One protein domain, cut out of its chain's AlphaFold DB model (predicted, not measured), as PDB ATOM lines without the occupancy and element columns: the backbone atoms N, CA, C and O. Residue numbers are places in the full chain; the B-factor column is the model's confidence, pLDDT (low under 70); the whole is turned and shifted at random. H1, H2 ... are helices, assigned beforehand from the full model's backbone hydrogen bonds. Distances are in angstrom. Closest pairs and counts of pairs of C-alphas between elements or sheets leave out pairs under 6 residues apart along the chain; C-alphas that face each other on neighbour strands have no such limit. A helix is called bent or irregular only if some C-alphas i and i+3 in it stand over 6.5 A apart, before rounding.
ATOM      1  N   LYS A   4     244.181 216.042 197.074       86.56
ATOM      2  CA  LYS A   4     245.505 215.801 197.650       86.56
ATOM      3  C   LYS A   4     245.435 214.782 198.781       86.56
ATOM      4  O   LYS A   4     246.186 213.815 198.748       86.56
ATOM      5  N   GLU A   5     244.522 214.968 199.734       85.06
ATOM      6  CA  GLU A   5     244.330 214.041 200.857       85.06
ATOM      7  C   GLU A   5     244.001 212.633 200.350       85.06
ATOM      8  O   GLU A   5     244.594 211.661 200.810       85.06
ATOM      9  N   ARG A   6     243.135 212.514 199.332       86.69
ATOM     10  CA  ARG A   6     242.802 211.222 198.709       86.69
ATOM     11  C   ARG A   6     244.024 210.538 198.097       86.69
ATOM     12  O   ARG A   6     244.214 209.344 198.300       86.69
ATOM     13  N   PHE A   7     244.867 211.270 197.366       86.50
ATOM     14  CA  PHE A   7     246.102 210.699 196.820       86.50
ATOM     15  C   PHE A   7     247.131 210.380 197.906       86.50
ATOM     16  O   PHE A   7     247.893 209.427 197.753       86.50
ATOM     17  N   GLU A   8     247.161 211.139 199.001       87.69
ATOM     18  CA  GLU A   8     248.047 210.861 200.130       87.69
ATOM     19  C   GLU A   8     247.699 209.531 200.822       87.69
ATOM     20  O   GLU A   8     248.612 208.897 201.332       87.69
ATOM     21  N   ILE A   9     246.470 209.005 200.721       87.38
ATOM     22  CA  ILE A   9     246.121 207.658 201.233       87.38
ATOM     23  C   ILE A   9     246.980 206.555 200.594       87.38
ATOM     24  O   ILE A   9     247.291 205.554 201.241       87.38
ATOM     25  N   TRP A  10     247.451 206.729 199.353       86.38
ATOM     26  CA  TRP A  10     248.389 205.777 198.746       86.38
ATOM     27  C   TRP A  10     249.680 205.631 199.556       86.38
ATOM     28  O   TRP A  10     250.255 204.546 199.590       86.38
ATOM     29  N   ARG A  11     250.131 206.692 200.234       87.44
ATOM     30  CA  ARG A  11     251.264 206.629 201.168       87.44
ATOM     31  C   ARG A  11     251.000 205.593 202.255       87.44
ATOM     32  O   ARG A  11     251.884 204.793 202.543       87.44
ATOM     33  N   ASP A  12     249.800 205.611 202.824       87.31
ATOM     34  CA  ASP A  12     249.414 204.748 203.939       87.31
ATOM     35  C   ASP A  12     249.232 203.303 203.476       87.31
ATOM     36  O   ASP A  12     249.687 202.386 204.155       87.31
ATOM     37  N   VAL A  13     248.691 203.099 202.268       86.88
ATOM     38  CA  VAL A  13     248.702 201.785 201.604       86.88
ATOM     39  C   VAL A  13     250.136 201.263 201.521       86.88
ATOM     40  O   VAL A  13     250.415 200.162 201.984       86.88
ATOM     41  N   TYR A  14     251.070 202.063 200.996       84.56
ATOM     42  CA  TYR A  14     252.474 201.664 200.861       84.56
ATOM     43  C   TYR A  14     253.178 201.427 202.197       84.56
ATOM     44  O   TYR A  14     253.985 200.505 202.290       84.56
ATOM     45  N   ALA A  15     252.880 202.226 203.219       85.56
ATOM     46  CA  ALA A  15     253.413 202.021 204.559       85.56
ATOM     47  C   ALA A  15     252.924 200.688 205.148       85.56
ATOM     48  O   ALA A  15     253.720 199.927 205.691       85.56
ATOM     49  N   LEU A  16     251.640 200.363 204.959       88.50
ATOM     50  CA  LEU A  16     251.030 199.144 205.485       88.50
ATOM     51  C   LEU A  16     251.413 197.877 204.700       88.50
ATOM     52  O   LEU A  16     251.248 196.773 205.208       88.50
ATOM     53  N   GLN A  17     251.919 197.999 203.467       86.69
ATOM     54  CA  GLN A  17     252.214 196.847 202.598       86.69
ATOM     55  C   GLN A  17     253.183 195.852 203.221       86.69
ATOM     56  O   GLN A  17     252.975 194.647 203.096       86.69
ATOM     57  N   ILE A  18     254.228 196.332 203.890       85.75
ATOM     58  CA  ILE A  18     255.209 195.444 204.520       85.75
ATOM     59  C   ILE A  18     254.572 194.686 205.668       85.75
ATOM     60  O   ILE A  18     254.702 193.466 205.728       85.75
ATOM     61  N   ASP A  19     253.886 195.397 206.559       87.69
ATOM     62  CA  ASP A  19     253.264 194.774 207.720       87.69
ATOM     63  C   ASP A  19     252.202 193.768 207.280       87.69
ATOM     64  O   ASP A  19     252.190 192.644 207.769       87.69
ATOM     65  N   PHE A  20     251.396 194.110 206.271       89.56
ATOM     66  CA  PHE A  20     250.465 193.176 205.647       89.56
ATOM     67  C   PHE A  20     251.166 191.909 205.130       89.56
ATOM     68  O   PHE A  20     250.741 190.802 205.453       89.56
ATOM     69  N   LEU A  21     252.243 192.047 204.346       88.50
ATOM     70  CA  LEU A  21     252.971 190.902 203.787       88.50
ATOM     71  C   LEU A  21     253.647 190.055 204.871       88.50
ATOM     72  O   LEU A  21     253.701 188.831 204.743       88.50
ATOM     73  N   ARG A  22     254.148 190.692 205.932       88.44
ATOM     74  CA  ARG A  22     254.759 190.013 207.075       88.44
ATOM     75  C   ARG A  22     253.719 189.187 207.828       88.44
ATOM     76  O   ARG A  22     253.948 188.002 208.058       88.44
ATOM     77  N   GLU A  23     252.577 189.785 208.158       90.38
ATOM     78  CA  GLU A  23     251.465 189.103 208.830       90.38
ATOM     79  C   GLU A  23     250.937 187.945 207.971       90.38
ATOM     80  O   GLU A  23     250.813 186.824 208.459       90.38
ATOM     81  N   LEU A  24     250.742 188.169 206.666       89.25
ATOM     82  CA  LEU A  24     250.285 187.138 205.733       89.25
ATOM     83  C   LEU A  24     251.259 185.970 205.623       89.25
ATOM     84  O   LEU A  24     250.849 184.812 205.709       89.25
ATOM     85  N   GLY A  25     252.546 186.253 205.437       88.12
ATOM     86  CA  GLY A  25     253.548 185.202 205.337       88.12
ATOM     87  C   GLY A  25     253.682 184.416 206.640       88.12
ATOM     88  O   GLY A  25     253.760 183.190 206.589       88.12
ATOM     89  N   ASN A  26     253.655 185.082 207.801       90.44
ATOM     90  CA  ASN A  26     253.692 184.409 209.104       90.44
ATOM     91  C   ASN A  26     252.468 183.514 209.309       90.44
ATOM     92  O   ASN A  26     252.608 182.361 209.716       90.44
ATOM     93  N   TYR A  27     251.279 184.021 208.979       89.00
ATOM     94  CA  TYR A  27     250.035 183.272 209.092       89.00
ATOM     95  C   TYR A  27     250.062 182.003 208.223       89.00
ATOM     96  O   TYR A  27     249.821 180.900 208.719       89.00
ATOM     97  N   LYS A  28     250.470 182.126 206.951       88.12
ATOM     98  CA  LYS A  28     250.628 180.981 206.038       88.12
ATOM     99  C   LYS A  28     251.713 180.000 206.483       88.12
ATOM    100  O   LYS A  28     251.524 178.794 206.366       88.12
ATOM    101  N   LEU A  29     252.839 180.493 207.002       89.56
ATOM    102  CA  LEU A  29     253.915 179.644 207.516       89.56
ATOM    103  C   LEU A  29     253.442 178.807 208.710       89.56
ATOM    104  O   LEU A  29     253.756 177.620 208.787       89.56
ATOM    105  N   ASN A  30     252.687 179.410 209.627       89.88
ATOM    106  CA  ASN A  30     252.145 178.708 210.787       89.88
ATOM    107  C   ASN A  30     251.129 177.639 210.367       89.88
ATOM    108  O   ASN A  30     251.212 176.509 210.847       89.88
ATOM    109  N   ALA A  31     250.248 177.954 209.414       86.75
ATOM    110  CA  ALA A  31     249.326 176.976 208.842       86.75
ATOM    111  C   ALA A  31     250.072 175.813 208.159       86.75
ATOM    112  O   ALA A  31     249.800 174.657 208.457       86.75
ATOM    113  N   ALA A  32     251.085 176.094 207.331       86.44
ATOM    114  CA  ALA A  32     251.883 175.059 206.668       86.44
ATOM    115  C   ALA A  32     252.639 174.153 207.656       86.44
ATOM    116  O   ALA A  32     252.761 172.950 207.430       86.44
ATOM    117  N   LYS A  33     253.133 174.711 208.770       89.12
ATOM    118  CA  LYS A  33     253.750 173.928 209.852       89.12
ATOM    119  C   LYS A  33     252.729 173.059 210.586       89.12
ATOM    120  O   LYS A  33     253.044 171.924 210.926       89.12
ATOM    121  N   SER A  34     251.522 173.575 210.812       85.88
ATOM    122  CA  SER A  34     250.427 172.814 211.418       85.88
ATOM    123  C   SER A  34     250.002 171.646 210.524       85.88
ATOM    124  O   SER A  34     249.961 170.507 210.984       85.88
ATOM    125  N   ASP A  35     249.780 171.907 209.231       85.75
ATOM    126  CA  ASP A  35     249.489 170.883 208.219       85.75
ATOM    127  C   ASP A  35     250.586 169.811 208.169       85.75
ATOM    128  O   ASP A  35     250.296 168.620 208.070       85.75
ATOM    129  N   LEU A  36     251.857 170.224 208.251       86.31
ATOM    130  CA  LEU A  36     252.999 169.313 208.275       86.31
ATOM    131  C   LEU A  36     252.932 168.353 209.469       86.31
ATOM    132  O   LEU A  36     253.081 167.147 209.286       86.31
ATOM    133  N   VAL A  37     252.703 168.872 210.677       87.12
ATOM    134  CA  VAL A  37     252.597 168.047 211.892       87.12
ATOM    135  C   VAL A  37     251.431 167.065 211.773       87.12
ATOM    136  O   VAL A  37     251.598 165.886 212.080       87.12
ATOM    137  N   ALA A  38     250.284 167.515 211.261       85.56
ATOM    138  CA  ALA A  38     249.121 166.661 211.033       85.56
ATOM    139  C   ALA A  38     249.397 165.549 210.002       85.56
ATOM    140  O   ALA A  38     249.027 164.395 210.226       85.56
ATOM    141  N   ALA A  39     250.091 165.862 208.904       82.75
ATOM    142  CA  ALA A  39     250.472 164.884 207.884       82.75
ATOM    143  C   ALA A  39     251.460 163.838 208.425       82.75
ATOM    144  O   ALA A  39     251.319 162.652 208.128       82.75
ATOM    145  N   VAL A  40     252.428 164.255 209.252       84.25
ATOM    146  CA  VAL A  40     253.361 163.340 209.932       84.25
ATOM    147  C   VAL A  40     252.611 162.430 210.904       84.25
ATOM    148  O   VAL A  40     252.797 161.217 210.857       84.25
ATOM    149  N   ALA A  41     251.720 162.988 211.728       83.88
ATOM    150  CA  ALA A  41     250.897 162.212 212.658       83.88
ATOM    151  C   ALA A  41     249.974 161.213 211.936       83.88
ATOM    152  O   ALA A  41     249.734 160.119 212.436       83.88
ATOM    153  N   SER A  42     249.514 161.562 210.732       87.25
ATOM    154  CA  SER A  42     248.677 160.709 209.874       87.25
ATOM    155  C   SER A  42     249.486 159.757 208.978       87.25
ATOM    156  O   SER A  42     248.923 159.122 208.090       87.25
ATOM    157  N   ASN A  43     250.809 159.675 209.169       87.44
ATOM    158  CA  ASN A  43     251.745 158.848 208.400       87.44
ATOM    159  C   ASN A  43     251.749 159.106 206.872       87.44
ATOM    160  O   ASN A  43     252.104 158.240 206.072       87.44
ATOM    161  N   GLN A  44     251.386 160.318 206.441       88.56
ATOM    162  CA  GLN A  44     251.374 160.735 205.036       88.56
ATOM    163  C   GLN A  44     252.721 161.355 204.631       88.56
ATOM    164  O   GLN A  44     252.850 162.565 204.441       88.56
ATOM    165  N   LEU A  45     253.754 160.520 204.489       84.62
ATOM    166  CA  LEU A  45     255.140 160.972 204.286       84.62
ATOM    167  C   LEU A  45     255.351 161.858 203.042       84.62
ATOM    168  O   LEU A  45     256.129 162.811 203.097       84.62
ATOM    169  N   ALA A  46     254.672 161.572 201.928       82.00
ATOM    170  CA  ALA A  46     254.781 162.381 200.708       82.00
ATOM    171  C   ALA A  46     254.201 163.794 200.906       82.00
ATOM    172  O   ALA A  46     254.851 164.785 200.565       82.00
ATOM    173  N   VAL A  47     253.029 163.884 201.544       81.31
ATOM    174  CA  VAL A  47     252.367 165.154 201.882       81.31
ATOM    175  C   VAL A  47     253.211 165.941 202.882       81.31
ATOM    176  O   VAL A  47     253.452 167.130 202.686       81.31
ATOM    177  N   ALA A  48     253.751 165.277 203.907       81.75
ATOM    178  CA  ALA A  48     254.643 165.902 204.878       81.75
ATOM    179  C   ALA A  48     255.888 166.515 204.207       81.75
ATOM    180  O   ALA A  48     256.226 167.668 204.459       81.75
ATOM    181  N   ARG A  49     256.547 165.803 203.284       83.69
ATOM    182  CA  ARG A  49     257.702 166.351 202.545       83.69
ATOM    183  C   ARG A  49     257.333 167.597 201.739       83.69
ATOM    184  O   ARG A  49     258.064 168.584 201.783       83.69
ATOM    185  N   MET A  50     256.193 167.578 201.055       82.81
ATOM    186  CA  MET A  50     255.713 168.730 200.289       82.81
ATOM    187  C   MET A  50     255.417 169.935 201.199       82.81
ATOM    188  O   MET A  50     255.890 171.041 200.941       82.81
ATOM    189  N   LYS A  51     254.705 169.724 202.313       82.38
ATOM    190  CA  LYS A  51     254.394 170.785 203.287       82.38
ATOM    191  C   LYS A  51     255.656 171.354 203.947       82.38
ATOM    192  O   LYS A  51     255.735 172.564 204.167       82.38
ATOM    193  N   ALA A  52     256.668 170.522 204.196       85.81
ATOM    194  CA  ALA A  52     257.967 170.965 204.698       85.81
ATOM    195  C   ALA A  52     258.696 171.885 203.703       85.81
ATOM    196  O   ALA A  52     259.215 172.927 204.111       85.81
ATOM    197  N   LEU A  53     258.678 171.556 202.404       86.50
ATOM    198  CA  LEU A  53     259.242 172.414 201.354       86.50
ATOM    199  C   LEU A  53     258.529 173.770 201.298       86.50
ATOM    200  O   LEU A  53     259.189 174.809 201.316       86.50
ATOM    201  N   ILE A  54     257.192 173.779 201.322       84.19
ATOM    202  CA  ILE A  54     256.395 175.017 201.334       84.19
ATOM    203  C   ILE A  54     256.755 175.883 202.550       84.19
ATOM    204  O   ILE A  54     257.000 177.085 202.410       84.19
ATOM    205  N   ALA A  55     256.837 175.285 203.743       87.50
ATOM    206  CA  ALA A  55     257.214 175.999 204.959       87.50
ATOM    207  C   ALA A  55     258.632 176.595 204.864       87.50
ATOM    208  O   ALA A  55     258.845 177.752 205.238       87.50
ATOM    209  N   GLN A  56     259.594 175.845 204.321       88.69
ATOM    210  CA  GLN A  56     260.966 176.316 204.133       88.69
ATOM    211  C   GLN A  56     261.039 177.479 203.131       88.69
ATOM    212  O   GLN A  56     261.723 178.476 203.386       88.69
ATOM    213  N   GLU A  57     260.311 177.397 202.016       87.75
ATOM    214  CA  GLU A  57     260.244 178.474 201.029       87.75
ATOM    215  C   GLU A  57     259.635 179.754 201.604       87.75
ATOM    216  O   GLU A  57     260.198 180.838 201.418       87.75
ATOM    217  N   LEU A  58     258.517 179.630 202.330       87.62
ATOM    218  CA  LEU A  58     257.848 180.752 202.993       87.62
ATOM    219  C   LEU A  58     258.764 181.408 204.027       87.62
ATOM    220  O   LEU A  58     258.889 182.633 204.059       87.62
ATOM    221  N   GLN A  59     259.472 180.606 204.823       88.81
ATOM    222  CA  GLN A  59     260.433 181.115 205.795       88.81
ATOM    223  C   GLN A  59     261.599 181.847 205.111       88.81
ATOM    224  O   GLN A  59     262.029 182.905 205.576       88.81
ATOM    225  N   GLY A  60     262.091 181.326 203.985       88.88
ATOM    226  CA  GLY A  60     263.109 181.993 203.178       88.88
ATOM    227  C   GLY A  60     262.624 183.319 202.582       88.88
ATOM    228  O   GLY A  60     263.360 184.305 202.613       88.88
ATOM    229  N   ALA A  61     261.393 183.364 202.065       87.50
ATOM    230  CA  ALA A  61     260.788 184.581 201.518       87.50
ATOM    231  C   ALA A  61     260.594 185.659 202.597       87.50
ATOM    232  O   ALA A  61     260.958 186.813 202.379       87.50
ATOM    233  N   LEU A  62     260.122 185.277 203.789       87.94
ATOM    234  CA  LEU A  62     259.975 186.189 204.928       87.94
ATOM    235  C   LEU A  62     261.310 186.788 205.379       87.94
ATOM    236  O   LEU A  62     261.384 187.990 205.620       87.94
ATOM    237  N   ARG A  63     262.388 185.993 205.433       85.94
ATOM    238  CA  ARG A  63     263.729 186.511 205.771       85.94
ATOM    239  C   ARG A  63     264.220 187.555 204.764       85.94
ATOM    240  O   ARG A  63     264.870 188.521 205.156       85.94
ATOM    241  N   ARG A  64     263.908 187.386 203.475       85.25
ATOM    242  CA  ARG A  64     264.288 188.342 202.419       85.25
ATOM    243  C   ARG A  64     263.409 189.595 202.389       85.25
ATOM    244  O   ARG A  64     263.861 190.629 201.896       85.25
ATOM    245  N   LEU A  65     262.213 189.547 202.982       84.00
ATOM    246  CA  LEU A  65     261.297 190.689 203.069       84.00
ATOM    247  C   LEU A  65     261.927 191.905 203.781       84.00
ATOM    248  O   LEU A  65     261.627 193.036 203.410       84.00
ATOM    249  N   HIS A  66     262.874 191.704 204.708       71.75
ATOM    250  CA  HIS A  66     263.603 192.796 205.375       71.75
ATOM    251  C   HIS A  66     264.295 193.759 204.393       71.75
ATOM    252  O   HIS A  66     264.342 194.964 204.625       71.75
ATOM    253  N   GLN A  67     264.777 193.279 203.241       71.62
ATOM    254  CA  GLN A  67     265.395 194.156 202.236       71.62
ATOM    255  C   GLN A  67     264.378 195.101 201.570       71.62
ATOM    256  O   GLN A  67     264.746 196.139 201.012       71.62
ATOM    257  N   MET A  68     263.088 194.764 201.627       75.06
ATOM    258  CA  MET A  68     262.007 195.600 201.111       75.06
ATOM    259  C   MET A  68     261.627 196.729 202.077       75.06
ATOM    260  O   MET A  68     261.091 197.741 201.622       75.06
ATOM    261  N   GLU A  69     261.961 196.621 203.365       74.56
ATOM    262  CA  GLU A  69     261.666 197.642 204.381       74.56
ATOM    263  C   GLU A  69     262.350 198.973 204.093       74.56
ATOM    264  O   GLU A  69     261.676 199.992 203.909       74.56
ATOM    265  N   GLY A  70     263.673 198.954 203.917       72.94
ATOM    266  CA  GLY A  70     264.432 200.163 203.589       72.94
ATOM    267  C   GLY A  70     263.991 200.806 202.267       72.94
ATOM    268  O   GLY A  70     263.887 202.028 202.158       72.94
ATOM    269  N   ARG A  71     263.648 199.992 201.256       76.44
ATOM    270  CA  ARG A  71     263.148 200.491 199.958       76.44
ATOM    271  C   ARG A  71     261.771 201.141 200.074       76.44
ATOM    272  O   ARG A  71     261.471 202.079 199.329       76.44
ATOM    273  N   THR A  72     260.939 200.667 200.994       78.44
ATOM    274  CA  THR A  72     259.573 201.167 201.155       78.44
ATOM    275  C   THR A  72     259.552 202.545 201.796       78.44
ATOM    276  O   THR A  72     258.805 203.389 201.317       78.44
ATOM    277  N   ALA A  73     260.436 202.851 202.751       76.56
ATOM    278  CA  ALA A  73     260.538 204.198 203.327       76.56
ATOM    279  C   ALA A  73     260.816 205.278 202.257       76.56
ATOM    280  O   ALA A  73     260.121 206.297 202.169       76.56
ATOM    281  N   THR A  74     261.773 205.021 201.360       82.12
ATOM    282  CA  THR A  74     262.071 205.912 200.224       82.12
ATOM    283  C   THR A  74     260.888 206.017 199.259       82.12
ATOM    284  O   THR A  74     260.569 207.102 198.764       82.12
ATOM    285  N   LYS A  75     260.197 204.897 199.005       83.50
ATOM    286  CA  LYS A  75     259.013 204.858 198.140       83.50
ATOM    287  C   LYS A  75     257.854 205.666 198.727       83.50
ATOM    288  O   LYS A  75     257.264 206.460 198.004       83.50
ATOM    289  N   VAL A  76     257.589 205.544 200.026       84.75
ATOM    290  CA  VAL A  76     256.576 206.301 200.776       84.75
ATOM    291  C   VAL A  76     256.814 207.807 200.630       84.75
ATOM    292  O   VAL A  76     255.909 208.533 200.219       84.75
ATOM    293  N   LYS A  77     258.051 208.281 200.844       86.06
ATOM    294  CA  LYS A  77     258.402 209.701 200.651       86.06
ATOM    295  C   LYS A  77     258.138 210.165 199.214       86.06
ATOM    296  O   LYS A  77     257.558 211.229 199.002       86.06
ATOM    297  N   ARG A  78     258.527 209.353 198.223       88.94
ATOM    298  CA  ARG A  78     258.288 209.645 196.803       88.94
ATOM    299  C   ARG A  78     256.792 209.717 196.479       88.94
ATOM    300  O   ARG A  78     256.394 210.623 195.751       88.94
ATOM    301  N   ILE A  79     255.977 208.805 197.008       89.50
ATOM    302  CA  ILE A  79     254.526 208.774 196.775       89.50
ATOM    303  C   ILE A  79     253.847 210.011 197.350       89.50
ATOM    304  O   ILE A  79     253.034 210.605 196.651       89.50
ATOM    305  N   THR A  80     254.245 210.483 198.533       88.25
ATOM    306  CA  THR A  80     253.736 211.748 199.093       88.25
ATOM    307  C   THR A  80     254.001 212.934 198.162       88.25
ATOM    308  O   THR A  80     253.112 213.744 197.904       88.25
ATOM    309  N   THR A  81     255.208 213.035 197.597       91.06
ATOM    310  CA  THR A  81     255.521 214.087 196.616       91.06
ATOM    311  C   THR A  81     254.690 213.936 195.340       91.06
ATOM    312  O   THR A  81     254.172 214.924 194.821       91.06
ATOM    313  N   MET A  82     254.526 212.710 194.834       93.69
ATOM    314  CA  MET A  82     253.697 212.454 193.651       93.69
ATOM    315  C   MET A  82     252.219 212.769 193.910       93.69
ATOM    316  O   MET A  82     251.580 213.344 193.038       93.69
ATOM    317  N   ALA A  83     251.686 212.474 195.097       91.12
ATOM    318  CA  ALA A  83     250.307 212.787 195.478       91.12
ATOM    319  C   ALA A  83     250.025 214.292 195.379       91.12
ATOM    320  O   ALA A  83     249.065 214.708 194.732       91.12
ATOM    321  N   ARG A  84     250.931 215.116 195.922       90.88
ATOM    322  CA  ARG A  84     250.868 216.581 195.801       90.88
ATOM    323  C   ARG A  84     250.902 217.037 194.346       90.88
ATOM    324  O   ARG A  84     250.113 217.888 193.953       90.88
ATOM    325  N   ASN A  85     251.789 216.448 193.545       94.81
ATOM    326  CA  ASN A  85     251.906 216.793 192.132       94.81
ATOM    327  C   ASN A  85     250.660 216.396 191.327       94.81
ATOM    328  O   ASN A  85     250.236 217.159 190.467       94.81
ATOM    329  N   ALA A  86     250.067 215.229 191.596       93.75
ATOM    330  CA  ALA A  86     248.842 214.777 190.939       93.75
ATOM    331  C   ALA A  86     247.652 215.682 191.284       93.75
ATOM    332  O   ALA A  86     246.864 216.009 190.401       93.75
ATOM    333  N   ALA A  87     247.564 216.149 192.534       93.19
ATOM    334  CA  ALA A  87     246.499 217.037 192.994       93.19
ATOM    335  C   ALA A  87     246.477 218.400 192.285       93.19
ATOM    336  O   ALA A  87     245.425 219.034 192.227       93.19
ATOM    337  N   TYR A  88     247.587 218.833 191.672       93.75
ATOM    338  CA  TYR A  88     247.614 220.094 190.931       93.75
ATOM    339  C   TYR A  88     246.572 220.178 189.805       93.75
ATOM    340  O   TYR A  88     246.210 221.291 189.430       93.75
ATOM    341  N   ILE A  89     246.024 219.055 189.326       94.25
ATOM    342  CA  ILE A  89     244.925 219.050 188.352       94.25
ATOM    343  C   ILE A  89     243.719 219.901 188.788       94.25
ATOM    344  O   ILE A  89     243.000 220.433 187.944       94.25
ATOM    345  N   GLN A  90     243.509 220.088 190.096       92.56
ATOM    346  CA  GLN A  90     242.450 220.950 190.636       92.56
ATOM    347  C   GLN A  90     242.577 222.404 190.175       92.56
ATOM    348  O   GLN A  90     241.564 223.081 190.006       92.56
ATOM    349  N   ASN A  91     243.802 222.856 189.913       91.38
ATOM    350  CA  ASN A  91     244.082 224.203 189.433       91.38
ATOM    351  C   ASN A  91     243.771 224.368 187.935       91.38
ATOM    352  O   ASN A  91     243.719 225.492 187.459       91.38
ATOM    353  N   GLY A  92     243.564 223.278 187.183       90.38
ATOM    354  CA  GLY A  92     243.257 223.350 185.753       90.38
ATOM    355  C   GLY A  92     244.328 224.115 184.972       90.38
ATOM    356  O   GLY A  92     245.521 223.810 185.058       90.38
ATOM    357  N   ASP A  93     243.907 225.120 184.218       90.56
ATOM    358  CA  ASP A  93     244.767 225.977 183.411       90.56
ATOM    359  C   ASP A  93     245.575 227.005 184.207       90.56
ATOM    360  O   ASP A  93     246.571 227.491 183.675       90.56
ATOM    361  N   ASP A  94     245.270 227.262 185.480       89.31
ATOM    362  CA  ASP A  94     246.069 228.160 186.334       89.31
ATOM    363  C   ASP A  94     247.516 227.641 186.532       89.31
ATOM    364  O   ASP A  94     248.408 228.333 187.028       89.31
ATOM    365  N   MET A  95     247.792 226.389 186.149       90.88
ATOM    366  CA  MET A  95     249.115 225.783 186.255       90.88
ATOM    367  C   MET A  95     250.116 226.273 185.202       90.88
ATOM    368  O   MET A  95     249.824 226.425 184.012       90.88
ATOM    369  N   THR A  96     251.379 226.375 185.620       91.69
ATOM    370  CA  THR A  96     252.518 226.517 184.706       91.69
ATOM    371  C   THR A  96     252.790 225.217 183.941       91.69
ATOM    372  O   THR A  96     252.450 224.116 184.389       91.69
ATOM    373  N   ARG A  97     253.492 225.314 182.803       90.94
ATOM    374  CA  ARG A  97     253.926 224.147 182.012       90.94
ATOM    375  C   ARG A  97     254.775 223.162 182.827       90.94
ATOM    376  O   ARG A  97     254.602 221.952 182.694       90.94
ATOM    377  N   SER A  98     255.665 223.659 183.686       92.94
ATOM    378  CA  SER A  98     256.505 222.813 184.544       92.94
ATOM    379  C   SER A  98     255.674 222.021 185.559       92.94
ATOM    380  O   SER A  98     255.856 220.811 185.696       92.94
ATOM    381  N   ARG A  99     254.695 222.661 186.217       93.44
ATOM    382  CA  ARG A  99     253.770 221.978 187.140       93.44
ATOM    383  C   ARG A  99     252.901 220.949 186.421       93.44
ATOM    384  O   ARG A  99     252.735 219.844 186.932       93.44
ATOM    385  N   MET A 100     252.436 221.259 185.210       93.75
ATOM    386  CA  MET A 100     251.709 220.309 184.362       93.75
ATOM    387  C   MET A 100     252.531 219.041 184.079       93.75
ATOM    388  O   MET A 100     252.009 217.931 184.173       93.75
ATOM    389  N   GLN A 101     253.818 219.178 183.744       93.06
ATOM    390  CA  GLN A 101     254.688 218.024 183.488       93.06
ATOM    391  C   GLN A 101     254.855 217.146 184.735       93.06
ATOM    392  O   GLN A 101     254.741 215.922 184.641       93.06
ATOM    393  N   LEU A 102     255.061 217.761 185.905       94.75
ATOM    394  CA  LEU A 102     255.139 217.043 187.181       94.75
ATOM    395  C   LEU A 102     253.832 216.311 187.507       94.75
ATOM    396  O   LEU A 102     253.866 215.154 187.926       94.75
ATOM    397  N   MET A 103     252.691 216.959 187.275       95.81
ATOM    398  CA  MET A 103     251.369 216.364 187.461       95.81
ATOM    399  C   MET A 103     251.164 215.152 186.547       95.81
ATOM    400  O   MET A 103     250.771 214.092 187.027       95.81
ATOM    401  N   TRP A 104     251.485 215.248 185.251       94.94
ATOM    402  CA  TRP A 104     251.344 214.112 184.333       94.94
ATOM    403  C   TRP A 104     252.293 212.956 184.649       94.94
ATOM    404  O   TRP A 104     251.922 211.789 184.478       94.94
ATOM    405  N   ALA A 105     253.507 213.261 185.118       94.00
ATOM    406  CA  ALA A 105     254.441 212.251 185.598       94.00
ATOM    407  C   ALA A 105     253.884 211.524 186.832       94.00
ATOM    408  O   ALA A 105     253.934 210.295 186.882       94.00
ATOM    409  N   ALA A 106     253.298 212.261 187.780       94.25
ATOM    410  CA  ALA A 106     252.657 211.692 188.959       94.25
ATOM    411  C   ALA A 106     251.409 210.866 188.613       94.25
ATOM    412  O   ALA A 106     251.292 209.728 189.062       94.25
ATOM    413  N   TYR A 107     250.526 211.382 187.755       93.62
ATOM    414  CA  TYR A 107     249.343 210.663 187.274       93.62
ATOM    415  C   TYR A 107     249.720 209.303 186.675       93.62
ATOM    416  O   TYR A 107     249.154 208.287 187.057       93.62
ATOM    417  N   LYS A 108     250.752 209.255 185.818       92.31
ATOM    418  CA  LYS A 108     251.242 208.004 185.210       92.31
ATOM    419  C   LYS A 108     251.691 206.971 186.251       92.31
ATOM    420  O   LYS A 108     251.610 205.773 185.995       92.31
ATOM    421  N   VAL A 109     252.224 207.417 187.389       91.44
ATOM    422  CA  VAL A 109     252.626 206.518 188.478       91.44
ATOM    423  C   VAL A 109     251.391 205.894 189.122       91.44
ATOM    424  O   VAL A 109     251.351 204.675 189.236       91.44
ATOM    425  N   PHE A 110     250.386 206.697 189.478       90.94
ATOM    426  CA  PHE A 110     249.161 206.188 190.100       90.94
ATOM    427  C   PHE A 110     248.312 205.349 189.141       90.94
ATOM    428  O   PHE A 110     247.861 204.277 189.524       90.94
ATOM    429  N   GLU A 111     248.168 205.769 187.885       89.88
ATOM    430  CA  GLU A 111     247.468 205.018 186.833       89.88
ATOM    431  C   GLU A 111     248.020 203.591 186.697       89.88
ATOM    432  O   GLU A 111     247.260 202.635 186.637       89.88
ATOM    433  N   ARG A 112     249.349 203.420 186.749       88.44
ATOM    434  CA  ARG A 112     250.001 202.099 186.691       88.44
ATOM    435  C   ARG A 112     249.835 201.251 187.950       88.44
ATOM    436  O   ARG A 112     250.124 200.060 187.913       88.44
ATOM    437  N   MET A 113     249.481 201.862 189.076       84.50
ATOM    438  CA  MET A 113     249.292 201.152 190.343       84.50
ATOM    439  C   MET A 113     247.887 200.578 190.474       84.50
ATOM    440  O   MET A 113     247.689 199.649 191.259       84.50
ATOM    441  N   VAL A 114     246.928 201.130 189.734       85.50
ATOM    442  CA  VAL A 114     245.528 200.726 189.781       85.50
ATOM    443  C   VAL A 114     245.291 199.552 188.818       85.50
ATOM    444  O   VAL A 114     245.660 199.652 187.649       85.50
ATOM    445  N   PRO A 115     244.677 198.444 189.278       80.75
ATOM    446  CA  PRO A 115     244.255 197.349 188.409       80.75
ATOM    447  C   PRO A 115     243.260 197.832 187.352       80.75
ATOM    448  O   PRO A 115     242.430 198.699 187.638       80.75
ATOM    449  N   LEU A 116     243.317 197.262 186.148       80.75
ATOM    450  CA  LEU A 116     242.475 197.688 185.027       80.75
ATOM    451  C   LEU A 116     240.983 197.613 185.379       80.75
ATOM    452  O   LEU A 116     240.231 198.531 185.061       80.75
ATOM    453  N   GLU A 117     240.586 196.591 186.133       82.62
ATOM    454  CA  GLU A 117     239.211 196.336 186.568       82.62
ATOM    455  C   GLU A 117     238.661 197.486 187.429       82.62
ATOM    456  O   GLU A 117     237.467 197.768 187.433       82.62
ATOM    457  N   GLN A 118     239.539 198.184 188.159       80.88
ATOM    458  CA  GLN A 118     239.171 199.351 188.966       80.88
ATOM    459  C   GLN A 118     239.088 200.637 188.127       80.88
ATOM    460  O   GLN A 118     238.465 201.607 188.558       80.88
ATOM    461  N   LEU A 119     239.695 200.662 186.934       78.81
ATOM    462  CA  LEU A 119     239.601 201.775 185.984       78.81
ATOM    463  C   LEU A 119     238.407 201.633 185.035       78.81
ATOM    464  O   LEU A 119     237.893 202.654 184.573       78.81
ATOM    465  N   GLU A 120     237.918 200.417 184.784       85.06
ATOM    466  CA  GLU A 120     236.770 200.160 183.906       85.06
ATOM    467  C   GLU A 120     235.547 201.052 184.173       85.06
ATOM    468  O   GLU A 120     234.992 201.571 183.202       85.06
ATOM    469  N   PRO A 121     235.123 201.320 185.427       84.62
ATOM    470  CA  PRO A 121     233.979 202.194 185.669       84.62
ATOM    471  C   PRO A 121     234.178 203.597 185.091       84.62
ATOM    472  O   PRO A 121     233.231 204.189 184.582       84.62
ATOM    473  N   THR A 122     235.410 204.120 185.101       81.50
ATOM    474  CA  THR A 122     235.719 205.428 184.498       81.50
ATOM    475  C   THR A 122     235.707 205.396 182.977       81.50
ATOM    476  O   THR A 122     235.365 206.396 182.347       81.50
ATOM    477  N   MET A 123     236.040 204.250 182.383       85.56
ATOM    478  CA  MET A 123     236.010 204.045 180.935       85.56
ATOM    479  C   MET A 123     234.581 203.939 180.392       85.56
ATOM    480  O   MET A 123     234.371 204.159 179.206       85.56
ATOM    481  N   ARG A 124     233.597 203.660 181.256       87.50
ATOM    482  CA  ARG A 124     232.165 203.648 180.914       87.50
ATOM    483  C   ARG A 124     231.500 205.024 181.029       87.50
ATOM    484  O   ARG A 124     230.318 205.152 180.736       87.50
ATOM    485  N   ILE A 125     232.220 206.046 181.498       83.19
ATOM    486  CA  ILE A 125     231.690 207.410 181.586       83.19
ATOM    487  C   ILE A 125     231.828 208.071 180.219       83.19
ATOM    488  O   ILE A 125     232.926 208.507 179.849       83.19
ATOM    489  N   LYS A 183     237.171 213.768 187.558       91.56
ATOM    490  CA  LYS A 183     236.536 212.483 187.894       91.56
ATOM    491  C   LYS A 183     237.472 211.288 187.688       91.56
ATOM    492  O   LYS A 183     237.462 210.364 188.495       91.56
ATOM    493  N   VAL A 184     238.306 211.304 186.643       91.94
ATOM    494  CA  VAL A 184     239.295 210.235 186.406       91.94
ATOM    495  C   VAL A 184     240.370 210.238 187.494       91.94
ATOM    496  O   VAL A 184     240.696 209.189 188.046       91.94
ATOM    497  N   PHE A 185     240.893 211.414 187.855       93.44
ATOM    498  CA  PHE A 185     241.867 211.535 188.944       93.44
ATOM    499  C   PHE A 185     241.273 211.103 190.291       93.44
ATOM    500  O   PHE A 185     241.927 210.392 191.052       93.44
ATOM    501  N   GLU A 186     240.033 211.495 190.578       90.88
ATOM    502  CA  GLU A 186     239.314 211.113 191.793       90.88
ATOM    503  C   GLU A 186     239.095 209.606 191.886       90.88
ATOM    504  O   GLU A 186     239.302 209.035 192.956       90.88
ATOM    505  N   ALA A 187     238.722 208.957 190.782       89.50
ATOM    506  CA  ALA A 187     238.543 207.512 190.742       89.50
ATOM    507  C   ALA A 187     239.846 206.773 191.075       89.50
ATOM    508  O   ALA A 187     239.850 205.900 191.941       89.50
ATOM    509  N   ILE A 188     240.971 207.182 190.476       90.31
ATOM    510  CA  ILE A 188     242.299 206.624 190.783       90.31
ATOM    511  C   ILE A 188     242.669 206.848 192.255       90.31
ATOM    512  O   ILE A 188     243.194 205.949 192.915       90.31
ATOM    513  N   ALA A 189     242.397 208.040 192.790       89.69
ATOM    514  CA  ALA A 189     242.677 208.346 194.187       89.69
ATOM    515  C   ALA A 189     241.809 207.502 195.142       89.69
ATOM    516  O   ALA A 189     242.293 207.042 196.174       89.69
ATOM    517  N   HIS A 190     240.547 207.242 194.786       89.69
ATOM    518  CA  HIS A 190     239.604 206.502 195.624       89.69
ATOM    519  C   HIS A 190     239.961 205.019 195.791       89.69
ATOM    520  O   HIS A 190     239.682 204.433 196.840       89.69
ATOM    521  N   VAL A 191     240.645 204.421 194.808       87.62
ATOM    522  CA  VAL A 191     241.118 203.030 194.898       87.62
ATOM    523  C   VAL A 191     241.972 202.815 196.150       87.62
ATOM    524  O   VAL A 191     241.825 201.786 196.807       87.62
ATOM    525  N   ALA A 192     242.800 203.788 196.543       86.50
ATOM    526  CA  ALA A 192     243.665 203.666 197.716       86.50
ATOM    527  C   ALA A 192     242.891 203.377 199.008       86.50
ATOM    528  O   ALA A 192     243.302 202.521 199.787       86.50
ATOM    529  N   SER A 193     241.755 204.046 199.225       86.75
ATOM    530  CA  SER A 193     240.939 203.863 200.431       86.75
ATOM    531  C   SER A 193     240.393 202.441 200.533       86.75
ATOM    532  O   SER A 193     240.491 201.810 201.584       86.75
ATOM    533  N   ALA A 194     239.869 201.906 199.427       87.56
ATOM    534  CA  ALA A 194     239.372 200.535 199.390       87.56
ATOM    535  C   ALA A 194     240.492 199.521 199.675       87.56
ATOM    536  O   ALA A 194     240.271 198.532 200.373       87.56
ATOM    537  N   GLN A 195     241.701 199.776 199.171       87.06
ATOM    538  CA  GLN A 195     242.859 198.906 199.385       87.06
ATOM    539  C   GLN A 195     243.372 198.962 200.822       87.06
ATOM    540  O   GLN A 195     243.616 197.915 201.419       87.06
ATOM    541  N   LEU A 196     243.459 200.160 201.404       88.62
ATOM    542  CA  LEU A 196     243.846 200.337 202.799       88.62
ATOM    543  C   LEU A 196     242.895 199.573 203.729       88.62
ATOM    544  O   LEU A 196     243.346 198.791 204.564       88.62
ATOM    545  N   ASN A 197     241.584 199.719 203.517       90.06
ATOM    546  CA  ASN A 197     240.569 199.023 204.306       90.06
ATOM    547  C   ASN A 197     240.672 197.497 204.154       90.06
ATOM    548  O   ASN A 197     240.621 196.777 205.151       90.06
ATOM    549  N   LYS A 198     240.866 196.992 202.925       88.69
ATOM    550  CA  LYS A 198     241.075 195.555 202.668       88.69
ATOM    551  C   LYS A 198     242.294 195.016 203.419       88.69
ATOM    552  O   LYS A 198     242.201 193.970 204.055       88.69
ATOM    553  N   MET A 199     243.414 195.737 203.382       89.31
ATOM    554  CA  MET A 199     244.645 195.348 204.074       89.31
ATOM    555  C   MET A 199     244.476 195.341 205.592       89.31
ATOM    556  O   MET A 199     244.856 194.373 206.245       89.31
ATOM    557  N   GLN A 200     243.871 196.387 206.157       91.88
ATOM    558  CA  GLN A 200     243.614 196.473 207.596       91.88
ATOM    559  C   GLN A 200     242.666 195.367 208.074       91.88
ATOM    560  O   GLN A 200     242.928 194.730 209.096       91.88
ATOM    561  N   ALA A 201     241.595 195.095 207.322       91.38
ATOM    562  CA  ALA A 201     240.659 194.019 207.631       91.38
ATOM    563  C   ALA A 201     241.344 192.647 207.590       91.38
ATOM    564  O   ALA A 201     241.189 191.860 208.523       91.38
ATOM    565  N   ALA A 202     242.154 192.387 206.560       89.44
ATOM    566  CA  ALA A 202     242.919 191.152 206.454       89.44
ATOM    567  C   ALA A 202     243.912 190.995 207.618       89.44
ATOM    568  O   ALA A 202     243.952 189.936 208.236       89.44
ATOM    569  N   ILE A 203     244.651 192.050 207.991       90.50
ATOM    570  CA  ILE A 203     245.547 192.026 209.163       90.50
ATOM    571  C   ILE A 203     244.773 191.687 210.437       90.50
ATOM    572  O   ILE A 203     245.205 190.832 211.211       90.50
ATOM    573  N   LYS A 204     243.610 192.309 210.652       92.81
ATOM    574  CA  LYS A 204     242.763 192.020 211.815       92.81
ATOM    575  C   LYS A 204     242.314 190.556 211.839       92.81
ATOM    576  O   LYS A 204     242.394 189.924 212.885       92.81
ATOM    577  N   GLN A 205     241.883 190.016 210.701       90.25
ATOM    578  CA  GLN A 205     241.486 188.610 210.580       90.25
ATOM    579  C   GLN A 205     242.660 187.655 210.831       90.25
ATOM    580  O   GLN A 205     242.477 186.642 211.497       90.25
ATOM    581  N   MET A 206     243.864 187.973 210.339       91.00
ATOM    582  CA  MET A 206     245.062 187.150 210.555       91.00
ATOM    583  C   MET A 206     245.434 187.108 212.037       91.00
ATOM    584  O   MET A 206     245.644 186.033 212.587       91.00
ATOM    585  N   ARG A 207     245.405 188.262 212.713       89.62
ATOM    586  CA  ARG A 207     245.643 188.354 214.164       89.62
ATOM    587  C   ARG A 207     244.572 187.650 214.996       89.62
ATOM    588  O   ARG A 207     244.876 187.144 216.069       89.62
ATOM    589  N   ALA A 208     243.336 187.607 214.505       91.75
ATOM    590  CA  ALA A 208     242.234 186.875 215.124       91.75
ATOM    591  C   ALA A 208     242.190 185.384 214.735       91.75
ATOM    592  O   ALA A 208     241.292 184.674 215.173       91.75
ATOM    593  N   ASN A 209     243.122 184.905 213.904       85.88
ATOM    594  CA  ASN A 209     243.133 183.558 213.327       85.88
ATOM    595  C   ASN A 209     241.879 183.171 212.515       85.88
ATOM    596  O   ASN A 209     241.648 181.991 212.278       85.88
ATOM    597  N   THR A 210     241.099 184.141 212.037       87.00
ATOM    598  CA  THR A 210     239.890 183.917 211.219       87.00
ATOM    599  C   THR A 210     240.122 184.171 209.729       87.00
ATOM    600  O   THR A 210     239.177 184.173 208.942       87.00
ATOM    601  N   TYR A 211     241.355 184.488 209.330       86.50
ATOM    602  CA  TYR A 211     241.676 184.753 207.934       86.50
ATOM    603  C   TYR A 211     241.669 183.453 207.131       86.50
ATOM    604  O   TYR A 211     242.242 182.448 207.541       86.50
ATOM    605  N   GLN A 212     241.061 183.469 205.946       82.94
ATOM    606  CA  GLN A 212     241.151 182.334 205.034       82.94
ATOM    607  C   GLN A 212     242.590 182.221 204.515       82.94
ATOM    608  O   GLN A 212     243.006 182.984 203.643       82.94
ATOM    609  N   VAL A 213     243.345 181.263 205.066       76.25
ATOM    610  CA  VAL A 213     244.792 181.058 204.848       76.25
ATOM    611  C   VAL A 213     245.179 181.135 203.365       76.25
ATOM    612  O   VAL A 213     246.201 181.727 203.018       76.25
ATOM    613  N   TRP A 214     244.344 180.590 202.481       72.81
ATOM    614  CA  TRP A 214     244.625 180.453 201.050       72.81
ATOM    615  C   TRP A 214     243.866 181.439 200.157       72.81
ATOM    616  O   TRP A 214     243.804 181.252 198.946       72.81
ATOM    617  N   ASN A 215     243.321 182.513 200.731       72.88
ATOM    618  CA  ASN A 215     242.576 183.520 199.982       72.88
ATOM    619  C   ASN A 215     243.477 184.260 198.961       72.88
ATOM    620  O   ASN A 215     244.481 184.865 199.371       72.88
ATOM    621  N   PRO A 216     243.143 184.253 197.653       65.19
ATOM    622  CA  PRO A 216     243.869 185.002 196.632       65.19
ATOM    623  C   PRO A 216     243.512 186.490 196.722       65.19
ATOM    624  O   PRO A 216     242.624 186.997 196.039       65.19
ATOM    625  N   LEU A 217     244.201 187.218 197.598       66.81
ATOM    626  CA  LEU A 217     243.935 188.638 197.804       66.81
ATOM    627  C   LEU A 217     244.793 189.485 196.850       66.81
ATOM    628  O   LEU A 217     246.017 189.529 196.968       66.81
ATOM    629  N   ILE A 218     244.141 190.163 195.901       68.25
ATOM    630  CA  ILE A 218     244.790 191.081 194.952       68.25
ATOM    631  C   ILE A 218     244.735 192.502 195.525       68.25
ATOM    632  O   ILE A 218     243.664 193.112 195.592       68.25
ATOM    633  N   ILE A 219     245.892 193.034 195.927       75.56
ATOM    634  CA  ILE A 219     246.037 194.418 196.398       75.56
ATOM    635  C   ILE A 219     246.766 195.248 195.346       75.56
ATOM    636  O   ILE A 219     247.850 194.891 194.878       75.56
ATOM    637  N   ALA A 220     246.173 196.392 195.006       72.00
ATOM    638  CA  ALA A 220     246.744 197.344 194.064       72.00
ATOM    639  C   ALA A 220     248.103 197.878 194.547       72.00
ATOM    640  O   ALA A 220     248.293 198.189 195.724       72.00
ATOM    641  N   GLY A 221     249.050 198.028 193.623       72.25
ATOM    642  CA  GLY A 221     250.351 198.624 193.916       72.25
ATOM    643  C   GLY A 221     251.298 197.770 194.768       72.25
ATOM    644  O   GLY A 221     252.335 198.309 195.183       72.25
ATOM    645  N   LEU A 222     250.987 196.491 195.026       79.44
ATOM    646  CA  LEU A 222     251.935 195.552 195.634       79.44
ATOM    647  C   LEU A 222     253.204 195.418 194.770       79.44
ATOM    648  O   LEU A 222     253.129 195.504 193.543       79.44
ATOM    649  N   PRO A 223     254.392 195.229 195.373       74.75
ATOM    650  CA  PRO A 223     255.622 195.045 194.612       74.75
ATOM    651  C   PRO A 223     255.606 193.742 193.806       74.75
ATOM    652  O   PRO A 223     255.350 192.676 194.357       74.75
ATOM    653  N   ASP A 224     255.970 193.816 192.526       73.44
ATOM    654  CA  ASP A 224     256.055 192.651 191.635       73.44
ATOM    655  C   ASP A 224     257.382 191.883 191.811       73.44
ATOM    656  O   ASP A 224     258.145 191.671 190.870       73.44
ATOM    657  N   THR A 225     257.729 191.530 193.053       78.56
ATOM    658  CA  THR A 225     258.959 190.783 193.366       78.56
ATOM    659  C   THR A 225     258.671 189.293 193.522       78.56
ATOM    660  O   THR A 225     257.577 188.887 193.917       78.56
ATOM    661  N   MET A 226     259.677 188.453 193.253       77.50
ATOM    662  CA  MET A 226     259.556 187.001 193.425       77.50
ATOM    663  C   MET A 226     259.159 186.620 194.862       77.50
ATOM    664  O   MET A 226     258.358 185.709 195.045       77.50
ATOM    665  N   ASP A 227     259.676 187.318 195.876       82.06
ATOM    666  CA  ASP A 227     259.347 187.027 197.276       82.06
ATOM    667  C   ASP A 227     257.886 187.357 197.610       82.06
ATOM    668  O   ASP A 227     257.222 186.561 198.273       82.06
ATOM    669  N   VAL A 228     257.349 188.464 197.081       81.62
ATOM    670  CA  VAL A 228     255.919 188.791 197.212       81.62
ATOM    671  C   VAL A 228     255.064 187.735 196.521       81.62
ATOM    672  O   VAL A 228     254.110 187.240 197.120       81.62
ATOM    673  N   LYS A 229     255.434 187.325 195.299       81.62
ATOM    674  CA  LYS A 229     254.731 186.252 194.581       81.62
ATOM    675  C   LYS A 229     254.707 184.961 195.385       81.62
ATOM    676  O   LYS A 229     253.644 184.375 195.507       81.62
ATOM    677  N   LYS A 230     255.827 184.549 195.985       79.75
ATOM    678  CA  LYS A 230     255.893 183.342 196.827       79.75
ATOM    679  C   LYS A 230     254.974 183.435 198.047       79.75
ATOM    680  O   LYS A 230     254.209 182.510 198.297       79.75
ATOM    681  N   ILE A 231     254.979 184.563 198.764       82.25
ATOM    682  CA  ILE A 231     254.103 184.774 199.935       82.25
ATOM    683  C   ILE A 231     252.617 184.703 199.538       82.25
ATOM    684  O   ILE A 231     251.800 184.110 200.246       82.25
ATOM    685  N   ILE A 232     252.252 185.262 198.382       79.19
ATOM    686  CA  ILE A 232     250.864 185.255 197.903       79.19
ATOM    687  C   ILE A 232     250.474 183.878 197.338       79.19
ATOM    688  O   ILE A 232     249.418 183.359 197.699       79.19
ATOM    689  N   TYR A 233     251.321 183.268 196.508       72.88
ATOM    690  CA  TYR A 233     250.976 182.154 195.618       72.88
ATOM    691  C   TYR A 233     251.226 180.752 196.187       72.88
ATOM    692  O   TYR A 233     250.567 179.813 195.743       72.88
ATOM    693  N   ASN A 234     252.118 180.572 197.171       64.81
ATOM    694  CA  ASN A 234     252.543 179.244 197.663       64.81
ATOM    695  C   ASN A 234     251.452 178.429 198.412       64.81
ATOM    696  O   ASN A 234     251.767 177.554 199.210       64.81
ATOM    697  N   GLY A 235     250.170 178.703 198.159       50.66
ATOM    698  CA  GLY A 235     249.024 177.881 198.552       50.66
ATOM    699  C   GLY A 235     248.185 177.324 197.400       50.66
ATOM    700  O   GLY A 235     247.165 176.709 197.669       50.66
TER     701      GLY A 235
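Overview. This is residues 4 to 125 and 183 to 235 of the 239 residues of an uncharacterized protein of Rhodopirellula sp (UniProt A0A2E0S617). A long helical hairpin, bent H1 and kinked H2, makes the length of a rod; H5 packs on H1a and part of H1b. H3 folds back on H2, short H4 packs on H5, and short H6 crosses H2. The 175 printed residues, with six named helices, H1 to H6, are all helix in class and loose, radius of gyration of the C-alphas 19.8 A, spans 73 by 35 by 24 A.

Arrangement. H1, residues 4 to 41, is one helix by its hydrogen bonds but bent, C-alphas 15 and 18 being 6.8 A apart; its arms are H1a, 4 to 15, and H1b, 18 to 41. H1b and H2, residues 45 to 94, form a hairpin, closest C-alphas Leu 36 and Ala 48, 5.1 A. H3, residues 97 to 113, forms a hairpin with H2, whose residues 82 to 89 alone touch it, closest C-alphas Ala 86 and Met 103, 4.6 A. H5, residues 183 to 207, touches H1a, closest C-alphas Phe 7 and Ala 189, 4.9 A. H1a, H1b, H2, H3 and H5 make a bundle, helices grouped together. H4, residues 116 to 123, touches H5 at residues 183 to 191 alone, closest C-alphas Thr 122 and Val 184, 6.3 A. H6, residues 226 to 233, touches H2 at residues 57 to 65 alone, closest C-alphas Ala 61 and Asp 227, 5.1 A. Every O i to N i+4 pair is within hydrogen-bond range in H1b, H3 and H6, against 5 of 8 in H1a, 32 of 46 in H2, 2 of 4 in H4 and 18 of 21 in H5.

Along the chain. H1a begins at C-alpha 4 (245.505, 215.801, 197.650). H2, 70.1 A long, has a kink of 48 degrees near residue 69. H2 is irregular, C-alphas 90 and 93 being 9.1 A apart, and H4 only just, C-alphas 118 and 121 being 6.8 A apart. H6 ends at C-alpha 233 (250.976, 182.154, 195.618).

Size, cuts and confidence. Residues 126 to 182 are cut out, C-alphas 125 and 183 being 9.4 A apart. The link H5 to H6 is long. Residues 216 to 218 and 234 to 235 have pLDDT under 70.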